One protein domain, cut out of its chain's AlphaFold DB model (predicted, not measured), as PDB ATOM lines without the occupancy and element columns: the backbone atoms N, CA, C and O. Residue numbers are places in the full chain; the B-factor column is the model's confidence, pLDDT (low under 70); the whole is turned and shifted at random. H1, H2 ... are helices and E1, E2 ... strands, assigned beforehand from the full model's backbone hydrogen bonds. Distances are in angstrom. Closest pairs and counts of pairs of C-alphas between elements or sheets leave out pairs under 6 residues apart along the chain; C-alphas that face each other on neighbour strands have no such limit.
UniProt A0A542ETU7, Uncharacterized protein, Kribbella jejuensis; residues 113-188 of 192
ATOM      1  N   LEU A 113      13.234  -8.533  37.342       83.88
ATOM      2  CA  LEU A 113      12.122  -9.215  37.994       83.88
ATOM      3  C   LEU A 113      11.022  -9.427  36.954       83.88
ATOM      4  O   LEU A 113      10.464  -8.456  36.453       83.88
ATOM      5  N   SER A 114      10.696 -10.686  36.674       80.38
ATOM      6  CA  SER A 114       9.540 -11.029  35.845       80.38
ATOM      7  C   SER A 114       8.278 -10.935  36.693       80.38
ATOM      8  O   SER A 114       7.421 -10.086  36.471       80.38
ATOM      9  N   TRP A 115       8.222 -11.745  37.754       75.12
ATOM     10  CA  TRP A 115       7.121 -11.759  38.709       75.12
ATOM     11  C   TRP A 115       7.515 -12.484  40.000       75.12
ATOM     12  O   TRP A 115       8.523 -13.191  40.077       75.12
ATOM     13  N   ALA A 116       6.694 -12.334  41.036       83.12
ATOM     14  CA  ALA A 116       6.753 -13.153  42.240       83.12
ATOM     15  C   ALA A 116       5.336 -13.554  42.651       83.12
ATOM     16  O   ALA A 116       4.419 -12.761  42.491       83.12
ATOM     17  N   GLY A 117       5.123 -14.766  43.153       82.31
ATOM     18  CA  GLY A 117       3.781 -15.267  43.450       82.31
ATOM     19  C   GLY A 117       3.782 -16.636  44.118       82.31
ATOM     20  O   GLY A 117       4.829 -17.251  44.306       82.31
ATOM     21  N   VAL A 118       2.603 -17.119  44.507       81.69
ATOM     22  CA  VAL A 118       2.459 -18.479  45.054       81.69
ATOM     23  C   VAL A 118       2.890 -19.495  43.996       81.69
ATOM     24  O   VAL A 118       2.420 -19.438  42.862       81.69
ATOM     25  N   ASP A 119       3.760 -20.436  44.362       82.25
ATOM     26  CA  ASP A 119       4.149 -21.522  43.465       82.25
ATOM     27  C   ASP A 119       2.960 -22.469  43.265       82.25
ATOM     28  O   ASP A 119       2.471 -23.089  44.212       82.25
ATOM     29  N   TYR A 120       2.498 -22.603  42.026       71.25
ATOM     30  CA  TYR A 120       1.397 -23.504  41.699       71.25
ATOM     31  C   TYR A 120       1.764 -24.984  41.931       71.25
ATOM     32  O   TYR A 120       0.879 -25.790  42.219       71.25
ATOM     33  N   ARG A 121       3.058 -25.351  41.866       75.44
ATOM     34  CA  ARG A 121       3.536 -26.724  42.131       75.44
ATOM     35  C   ARG A 121       3.604 -27.047  43.624       75.44
ATOM     36  O   ARG A 121       3.452 -28.206  44.006       75.44
ATOM     37  N   ASP A 122       3.853 -26.052  44.474       82.38
ATOM     38  CA  ASP A 122       3.801 -26.182  45.936       82.38
ATOM     39  C   ASP A 122       3.246 -24.888  46.547       82.38
ATOM     40  O   ASP A 122       4.017 -23.968  46.824       82.38
ATOM     41  N   PRO A 123       1.934 -24.824  46.850       82.50
ATOM     42  CA  PRO A 123       1.292 -23.618  47.382       82.50
ATOM     43  C   PRO A 123       1.865 -23.100  48.711       82.50
ATOM     44  O   PRO A 123       1.493 -22.026  49.176       82.50
ATOM     45  N   ARG A 124       2.765 -23.855  49.356       87.12
ATOM     46  CA  ARG A 124       3.508 -23.434  50.555       87.12
ATOM     47  C   ARG A 124       4.794 -22.681  50.215       87.12
ATOM     48  O   ARG A 124       5.598 -22.414  51.115       87.12
ATOM     49  N   LYS A 125       5.029 -22.379  48.939       91.19
ATOM     50  CA  LYS A 125       6.200 -21.658  48.454       91.19
ATOM     51  C   LYS A 125       5.804 -20.358  47.770       91.19
ATOM     52  O   LYS A 125       4.831 -20.301  47.027       91.19
ATOM     53  N   LEU A 126       6.614 -19.333  48.010       90.19
ATOM     54  CA  LEU A 126       6.691 -18.143  47.176       90.19
ATOM     55  C   LEU A 126       7.738 -18.410  46.091       90.19
ATOM     56  O   LEU A 126       8.891 -18.717  46.400       90.19
ATOM     57  N   LEU A 127       7.339 -18.294  44.835       89.62
ATOM     58  CA  LEU A 127       8.204 -18.357  43.669       89.62
ATOM     59  C   LEU A 127       8.517 -16.933  43.210       89.62
ATOM     60  O   LEU A 127       7.611 -16.136  43.001       89.62
ATOM     61  N   VAL A 128       9.802 -16.624  43.065       90.44
ATOM     62  CA  VAL A 128      10.305 -15.399  42.440       90.44
ATOM     63  C   VAL A 128      10.947 -15.793  41.115       90.44
ATOM     64  O   VAL A 128      11.916 -16.557  41.106       90.44
ATOM     65  N   ALA A 129      10.394 -15.291  40.016       86.62
ATOM     66  CA  ALA A 129      10.863 -15.517  38.659       86.62
ATOM     67  C   ALA A 129      11.622 -14.286  38.148       86.62
ATOM     68  O   ALA A 129      11.132 -13.158  38.208       86.62
ATOM     69  N   LEU A 130      12.826 -14.518  37.638       88.38
ATOM     70  CA  LEU A 130      13.727 -13.497  37.118       88.38
ATOM     71  C   LEU A 130      14.110 -13.814  35.674       88.38
ATOM     72  O   LEU A 130      14.214 -14.986  35.299       88.38
ATOM     73  N   HIS A 131      14.392 -12.777  34.895       83.94
ATOM     74  CA  HIS A 131      14.936 -12.886  33.549       83.94
ATOM     75  C   HIS A 131      16.418 -12.512  33.522       83.94
ATOM     76  O   HIS A 131      16.850 -11.519  34.107       83.94
ATOM     77  N   ALA A 132      17.192 -13.325  32.807       87.31
ATOM     78  CA  ALA A 132      18.534 -12.999  32.353       87.31
ATOM     79  C   ALA A 132      18.480 -12.753  30.840       87.31
ATOM     80  O   ALA A 132      18.790 -13.662  30.065       87.31
ATOM     81  N   ASP A 133      18.054 -11.565  30.410       79.56
ATOM     82  CA  ASP A 133      17.744 -11.302  28.996       79.56
ATOM     83  C   ASP A 133      18.955 -11.461  28.074       79.56
ATOM     84  O   ASP A 133      18.849 -12.069  27.008       79.56
ATOM     85  N   GLU A 134      20.136 -11.010  28.502       85.69
ATOM     86  CA  GLU A 134      21.371 -11.170  27.719       85.69
ATOM     87  C   GLU A 134      21.729 -12.642  27.487       85.69
ATOM     88  O   GLU A 134      22.237 -13.021  26.429       85.69
ATOM     89  N   GLU A 135      21.458 -13.489  28.479       86.12
ATOM     90  CA  GLU A 135      21.779 -14.909  28.412       86.12
ATOM     91  C   GLU A 135      20.611 -15.763  27.918       86.12
ATOM     92  O   GLU A 135      20.840 -16.931  27.602       86.12
ATOM     93  N   GLN A 136      19.407 -15.200  27.790       82.12
ATOM     94  CA  GLN A 136      18.175 -15.870  27.372       82.12
ATOM     95  C   GLN A 136      17.781 -17.029  28.308       82.12
ATOM     96  O   GLN A 136      17.586 -18.167  27.869       82.12
ATOM     97  N   PHE A 137      17.686 -16.751  29.612       83.81
ATOM     98  CA  PHE A 137      17.236 -17.715  30.625       83.81
ATOM     99  C   PHE A 137      16.216 -17.118  31.594       83.81
ATOM    100  O   PHE A 137      16.310 -15.953  31.977       83.81
ATOM    101  N   HIS A 138      15.323 -17.976  32.083       83.25
ATOM    102  CA  HIS A 138      14.577 -17.753  33.318       83.25
ATOM    103  C   HIS A 138      15.293 -18.358  34.508       83.25
ATOM    104  O   HIS A 138      15.909 -19.425  34.415       83.25
ATOM    105  N   ILE A 139      15.184 -17.674  35.640       89.25
ATOM    106  CA  ILE A 139      15.772 -18.071  36.912       89.25
ATOM    107  C   ILE A 139      14.672 -18.034  37.966       89.25
ATOM    108  O   ILE A 139      13.960 -17.045  38.108       89.25
ATOM    109  N   PHE A 140      14.559 -19.110  38.732       91.56
ATOM    110  CA  PHE A 140      13.488 -19.317  39.693       91.56
ATOM    111  C   PHE A 140      14.069 -19.517  41.086       91.56
ATOM    112  O   PHE A 140      14.856 -20.439  41.330       91.56
ATOM    113  N   LEU A 141      13.659 -18.673  42.025       94.00
ATOM    114  CA  LEU A 141      13.975 -18.824  43.439       94.00
ATOM    115  C   LEU A 141      12.702 -19.160  44.202       94.00
ATOM    116  O   LEU A 141      11.670 -18.521  44.023       94.00
ATOM    117  N   ARG A 142      12.780 -20.169  45.071       94.06
ATOM    118  CA  ARG A 142      11.646 -20.614  45.884       94.06
ATOM    119  C   ARG A 142      11.922 -20.369  47.356       94.06
ATOM    120  O   ARG A 142      12.891 -20.889  47.910       94.06
ATOM    121  N   PHE A 143      11.023 -19.639  47.991       94.62
ATOM    122  CA  PHE A 143      11.039 -19.308  49.409       94.62
ATOM    123  C   PHE A 143       9.842 -19.964  50.105       94.62
ATOM    124  O   PHE A 143       8.881 -20.344  49.436       94.62
ATOM    125  N   PRO A 144       9.865 -20.154  51.432       94.12
ATOM    126  CA  PRO A 144       8.635 -20.385  52.191       94.12
ATOM    127  C   PRO A 144       7.584 -19.305  51.881       94.12
ATOM    128  O   PRO A 144       7.945 -18.150  51.682       94.12
ATOM    129  N   ILE A 145       6.299 -19.666  51.813       87.50
ATOM    130  CA  ILE A 145       5.224 -18.698  51.518       87.50
ATOM    131  C   ILE A 145       5.091 -17.607  52.591       87.50
ATOM    132  O   ILE A 145       4.647 -16.501  52.309       87.50
ATOM    133  N   ASP A 146       5.504 -17.918  53.816       88.12
ATOM    134  CA  ASP A 146       5.558 -17.039  54.980       88.12
ATOM    135  C   ASP A 146       6.936 -16.382  55.173       88.12
ATOM    136  O   ASP A 146       7.218 -15.843  56.243       88.12
ATOM    137  N   ALA A 147       7.811 -16.438  54.161       88.00
ATOM    138  CA  ALA A 147       9.111 -15.787  54.222       88.00
ATOM    139  C   ALA A 147       8.965 -14.272  54.402       88.00
ATOM    140  O   ALA A 147       8.146 -13.625  53.749       88.00
ATOM    141  N   ASP A 148       9.821 -13.706  55.252       87.38
ATOM    142  CA  ASP A 148       9.922 -12.261  55.411       87.38
ATOM    143  C   ASP A 148      10.367 -11.626  54.074       87.38
ATOM    144  O   ASP A 148      11.397 -12.033  53.517       87.38
ATOM    145  N   PRO A 149       9.638 -10.628  53.537       86.69
ATOM    146  CA  PRO A 149      10.048  -9.914  52.331       86.69
ATOM    147  C   PRO A 149      11.475  -9.343  52.399       86.69
ATOM    148  O   PRO A 149      12.164  -9.295  51.376       86.69
ATOM    149  N   ASP A 150      11.962  -8.946  53.579       89.06
ATOM    150  CA  ASP A 150      13.346  -8.489  53.744       89.06
ATOM    151  C   ASP A 150      14.363  -9.616  53.550       89.06
ATOM    152  O   ASP A 150      15.438  -9.383  52.991       89.06
ATOM    153  N   ASP A 151      14.025 -10.848  53.924       91.25
ATOM    154  CA  ASP A 151      14.876 -12.017  53.699       91.25
ATOM    155  C   ASP A 151      14.920 -12.422  52.225       91.25
ATOM    156  O   ASP A 151      15.990 -12.788  51.713       91.25
ATOM    157  N   VAL A 152      13.792 -12.291  51.522       92.00
ATOM    158  CA  VAL A 152      13.720 -12.460  50.065       92.00
ATOM    159  C   VAL A 152      14.641 -11.444  49.389       92.00
ATOM    160  O   VAL A 152      15.580 -11.831  48.690       92.00
ATOM    161  N   ARG A 153      14.472 -10.145  49.680       91.62
ATOM    162  CA  ARG A 153      15.315  -9.072  49.121       91.62
ATOM    163  C   ARG A 153      16.790  -9.246  49.474       91.62
ATOM    164  O   ARG A 153      17.661  -9.071  48.625       91.62
ATOM    165  N   ARG A 154      17.096  -9.620  50.717       91.75
ATOM    166  CA  ARG A 154      18.466  -9.887  51.174       91.75
ATOM    167  C   ARG A 154      19.106 -11.031  50.400       91.75
ATOM    168  O   ARG A 154      20.299 -10.953  50.118       91.75
ATOM    169  N   THR A 155      18.339 -12.060  50.048       94.56
ATOM    170  CA  THR A 155      18.809 -13.164  49.202       94.56
ATOM    171  C   THR A 155      19.080 -12.683  47.777       94.56
ATOM    172  O   THR A 155      20.165 -12.937  47.261       94.56
ATOM    173  N   LEU A 156      18.152 -11.928  47.181       93.12
ATOM    174  CA  LEU A 156      18.269 -11.399  45.815       93.12
ATOM    175  C   LEU A 156      19.437 -10.416  45.634       93.12
ATOM    176  O   LEU A 156      20.005 -10.337  44.553       93.12
ATOM    177  N   ARG A 157      19.857  -9.726  46.700       92.25
ATOM    178  CA  ARG A 157      21.059  -8.869  46.692       92.25
ATOM    179  C   ARG A 157      22.377  -9.645  46.752       92.25
ATOM    180  O   ARG A 157      23.444  -9.057  46.574       92.25
ATOM    181  N   GLN A 158      22.351 -10.938  47.082       93.06
ATOM    182  CA  GLN A 158      23.569 -11.746  47.060       93.06
ATOM    183  C   GLN A 158      23.991 -12.052  45.618       93.06
ATOM    184  O   GLN A 158      23.140 -12.095  44.734       93.06
ATOM    185  N   PRO A 159      25.281 -12.334  45.364       92.94
ATOM    186  CA  PRO A 159      25.722 -12.744  44.037       92.94
ATOM    187  C   PRO A 159      24.946 -13.979  43.539       92.94
ATOM    188  O   PRO A 159      24.899 -14.965  44.277       92.94
ATOM    189  N   PRO A 160      24.449 -14.012  42.284       95.00
ATOM    190  CA  PRO A 160      23.624 -15.116  41.776       95.00
ATOM    191  C   PRO A 160      24.204 -16.520  41.994       95.00
ATOM    192  O   PRO A 160      23.498 -17.485  42.297       95.00
ATOM    193  N   ARG A 161      25.537 -16.632  41.940       94.56
ATOM    194  CA  ARG A 161      26.272 -17.881  42.185       94.56
ATOM    195  C   ARG A 161      26.042 -18.490  43.577       94.56
ATOM    196  O   ARG A 161      26.318 -19.679  43.742       94.56
ATOM    197  N   SER A 162      25.598 -17.719  44.575       94.25
ATOM    198  CA  SER A 162      25.312 -18.224  45.927       94.25
ATOM    199  C   SER A 162      23.902 -18.795  46.074       94.25
ATOM    200  O   SER A 162      23.653 -19.551  47.018       94.25
ATOM    201  N   TRP A 163      22.987 -18.460  45.160       95.00
ATOM    202  CA  TRP A 163      21.583 -18.825  45.284       95.00
ATOM    203  C   TRP A 163      21.363 -20.329  45.143       95.00
ATOM    204  O   TRP A 163      22.074 -21.039  44.425       95.00
ATOM    205  N   GLN A 164      20.318 -20.805  45.810       94.75
ATOM    206  CA  GLN A 164      19.680 -22.068  45.476       94.75
ATOM    207  C   GLN A 164      18.527 -21.757  44.521       94.75
ATOM    208  O   GLN A 164      17.420 -21.466  44.963       94.75
ATOM    209  N   ALA A 165      18.819 -21.780  43.225       94.19
ATOM    210  CA  ALA A 165      17.855 -21.460  42.183       94.19
ATOM    211  C   ALA A 165      17.638 -22.652  41.253       94.19
ATOM    212  O   ALA A 165      18.454 -23.576  41.180       94.19
ATOM    213  N   THR A 166      16.549 -22.619  40.511       91.88
ATOM    214  CA  THR A 166      16.410 -23.405  39.292       91.88
ATOM    215  C   THR A 166      16.414 -22.476  38.089       91.88
ATOM    216  O   THR A 166      16.314 -21.260  38.238       91.88
ATOM    217  N   TYR A 167      16.628 -23.020  36.898       88.88
ATOM    218  CA  TYR A 167      16.681 -22.219  35.682       88.88
ATOM    219  C   TYR A 167      16.083 -22.966  34.499       88.88
ATOM    220  O   TYR A 167      15.995 -24.195  34.506       88.88
ATOM    221  N   HIS A 168      15.715 -22.205  33.477       80.69
ATOM    222  CA  HIS A 168      15.175 -22.725  32.233       80.69
ATOM    223  C   HIS A 168      15.668 -21.874  31.051       80.69
ATOM    224  O   HIS A 168      15.726 -20.650  31.154       80.69
ATOM    225  N   SER A 169      16.065 -22.506  29.942       79.00
ATOM    226  CA  SER A 169      16.517 -21.798  28.731       79.00
ATOM    227  C   SER A 169      15.341 -21.260  27.919       79.00
ATOM    228  O   SER A 169      14.501 -22.036  27.484       79.00
ATOM    229  N   LEU A 170      15.326 -19.963  27.603       66.50
ATOM    230  CA  LEU A 170      14.318 -19.385  26.698       66.50
ATOM    231  C   LEU A 170      14.507 -19.848  25.242       66.50
ATOM    232  O   LEU A 170      13.607 -19.733  24.415       66.50
ATOM    233  N   VAL A 171      15.684 -20.388  24.916       68.44
ATOM    234  CA  VAL A 171      15.994 -20.929  23.589       68.44
ATOM    235  C   VAL A 171      15.715 -22.430  23.567       68.44
ATOM    236  O   VAL A 171      16.389 -23.200  24.261       68.44
ATOM    237  N   VAL A 172      14.770 -22.842  22.721       61.97
ATOM    238  CA  VAL A 172      14.388 -24.249  22.521       61.97
ATOM    239  C   VAL A 172      15.604 -25.095  22.133       61.97
ATOM    240  O   VAL A 172      16.386 -24.739  21.252       61.97
ATOM    241  N   GLY A 173      15.774 -26.238  22.803       59.91
ATOM    242  CA  GLY A 173      16.833 -27.209  22.507       59.91
ATOM    243  C   GLY A 173      18.242 -26.788  22.936       59.91
ATOM    244  O   GLY A 173      19.184 -27.577  22.799       59.91
ATOM    245  N   ARG A 174      18.419 -25.581  23.491       70.75
ATOM    246  CA  ARG A 174      19.706 -25.151  24.039       70.75
ATOM    247  C   ARG A 174      20.008 -25.930  25.313       70.75
ATOM    248  O   ARG A 174      19.352 -25.780  26.336       70.75
ATOM    249  N   ARG A 175      21.084 -26.713  25.261       68.94
ATOM    250  CA  ARG A 175      21.655 -27.388  26.429       68.94
ATOM    251  C   ARG A 175      22.703 -26.484  27.062       68.94
ATOM    252  O   ARG A 175      23.663 -26.089  26.404       68.94
ATOM    253  N   GLY A 176      22.530 -26.146  28.334       80.88
ATOM    254  CA  GLY A 176      23.482 -25.303  29.047       80.88
ATOM    255  C   GLY A 176      22.946 -24.805  30.377       80.88
ATOM    256  O   GLY A 176      21.840 -25.141  30.786       80.88
ATOM    257  N   ARG A 177      23.760 -24.001  31.055       89.50
ATOM    258  CA  ARG A 177      23.363 -23.260  32.251       89.50
ATOM    259  C   ARG A 177      23.778 -21.797  32.095       89.50
ATOM    260  O   ARG A 177      24.789 -21.564  31.423       89.50
ATOM    261  N   PRO A 178      23.076 -20.854  32.739       89.44
ATOM    262  CA  PRO A 178      23.506 -19.461  32.796       89.44
ATOM    263  C   PRO A 178      24.940 -19.342  33.318       89.44
ATOM    264  O   PRO A 178      25.362 -20.102  34.198       89.44
ATOM    265  N   SER A 179      25.705 -18.383  32.810       92.50
ATOM    266  CA  SER A 179      27.101 -18.171  33.191       92.50
ATOM    267  C   SER A 179      27.234 -17.817  34.676       92.50
ATOM    268  O   SER A 179      28.194 -18.240  35.342       92.50
ATOM    269  N   MET A 180      26.227 -17.119  35.218       93.94
ATOM    270  CA  MET A 180      26.117 -16.766  36.631       93.94
ATOM    271  C   MET A 180      25.650 -17.917  37.531       93.94
ATOM    272  O   MET A 180      25.661 -17.763  38.752       93.94
ATOM    273  N   ALA A 181      25.275 -19.073  36.971       92.94
ATOM    274  CA  ALA A 181      24.734 -20.177  37.749       92.94
ATOM    275  C   ALA A 181      25.742 -20.701  38.785       92.94
ATOM    276  O   ALA A 181      26.915 -20.979  38.495       92.94
ATOM    277  N   GLY A 182      25.256 -20.859  40.016       92.19
ATOM    278  CA  GLY A 182      25.976 -21.507  41.104       92.19
ATOM    279  C   GLY A 182      25.976 -23.030  40.983       92.19
ATOM    280  O   GLY A 182      25.227 -23.624  40.213       92.19
ATOM    281  N   TRP A 183      26.784 -23.705  41.803       92.69
ATOM    282  CA  TRP A 183      26.797 -25.177  41.860       92.69
ATOM    283  C   TRP A 183      25.493 -25.776  42.413       92.69
ATOM    284  O   TRP A 183      25.220 -26.951  42.193       92.69
ATOM    285  N   ARG A 184      24.696 -24.978  43.137       92.38
ATOM    286  CA  ARG A 184      23.386 -25.373  43.682       92.38
ATOM    287  C   ARG A 184      22.242 -25.239  42.681       92.38
ATOM    288  O   ARG A 184      21.126 -25.624  43.018       92.38
ATOM    289  N   TRP A 185      22.506 -24.683  41.501       93.75
ATOM    290  CA  TRP A 185      21.474 -24.451  40.505       93.75
ATOM    291  C   TRP A 185      21.106 -25.745  39.784       93.75
ATOM    292  O   TRP A 185      21.978 -26.575  39.520       93.75
ATOM    293  N   ARG A 186      19.823 -25.919  39.457       90.62
ATOM    294  CA  ARG A 186      19.326 -27.084  38.704       90.62
ATOM    295  C   ARG A 186      18.456 -26.644  37.533       90.62
ATOM    296  O   ARG A 186      17.762 -25.641  37.651       90.62
ATOM    297  N   SER A 187      18.482 -27.391  36.433       84.69
ATOM    298  CA  SER A 187      17.536 -27.143  35.341       84.69
ATOM    299  C   SER A 187      16.120 -27.567  35.751       84.69
ATOM    300  O   SER A 187      15.962 -28.553  36.477       84.69
ATOM    301  N   GLU A 188      15.114 -26.813  35.308       78.88
ATOM    302  CA  GLU A 188      13.704 -27.226  35.333       78.88
ATOM    303  C   GLU A 188      13.297 -28.066  34.117       78.88
ATOM    304  O   GLU A 188      12.205 -28.631  34.110       78.88
TER     305      GLU A 188
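This is residues 113 to 188 of the 192 residues of an uncharacterized protein of Kribbella jejuensis (UniProt A0A542ETU7). A twisted sheet of four antiparallel strands makes the body, with one short helix, H1, over one face, and a long tail without named elements, residues 170 to 188, that runs out past the end of E4 and folds back. In the tail's return, residues 186 to 187 pair parallel with residues 166 to 167 of E4. The printed part has 76 residues, with four named strands and one named helix in the order E1 E2 E3 H1 E4; the sheet's order is E1 - E2 - E3 - E4. The class is mixed, helices and strands, with under half of the residues in named elements. The whole is compact, with a radius of gyration of the C-alphas of 12.3 A and spans of 35 by 26 by 20 A.

E1, residues 113 to 118, and E2, residues 125 to 132, form a hairpin, antiparallel at 165 degrees between their directions; N 117 and O 127 are 2.8 A apart, within hydrogen-bond range. E2 and E3, residues 137 to 144, form a second hairpin, antiparallel at 158 degrees, with N 128 and O 141 within hydrogen-bond range at 2.8 A. E1, E2 and E3 are a meander, each strand the antiparallel neighbour of the one before. E3 and E4, residues 165 to 169, are antiparallel at 154 degrees, with N 140 and O 166 within hydrogen-bond range at 2.8 A. E1 and E4 are the edge strands and are apart. H1, residues 149 to 156, is on the sheet, at a height over the sheet of 10.1 A. H1 lies over E3 with 5 of its C-alphas and only just over E2 with 3. On the local plane its line stands at 38 degrees to that of E3, slantwise to the strands. The closest C-alphas of E3 and H1 are those of Phe 143 and Val 152, 7.4 A apart. In H1 every O i to N i+4 pair is within hydrogen-bond range.

E1 begins at C-alpha 113 (12.122, -9.215, 37.994) and measures 15.1 A from first to last C-alpha. E2 measures 22.1 A and E3 23.4 A, each with 8 residues. H1 begins at C-alpha 149 (10.048, -9.914, 52.331) and is 10.6 A long. E4, 13.5 A long, ends at C-alpha 169 (16.517, -21.798, 28.731).

The two C-alphas farthest apart are those of Asp 148 and Gly 173, at 36.8 A. The printed part has no cut. The links E2 to E3 and E3 to H1 are tight, and the links E1 to E2 and H1 to E4 are short. Mean pLDDT of the printed part is 86.3; residues 170 to 173 and residue 175 are under 70.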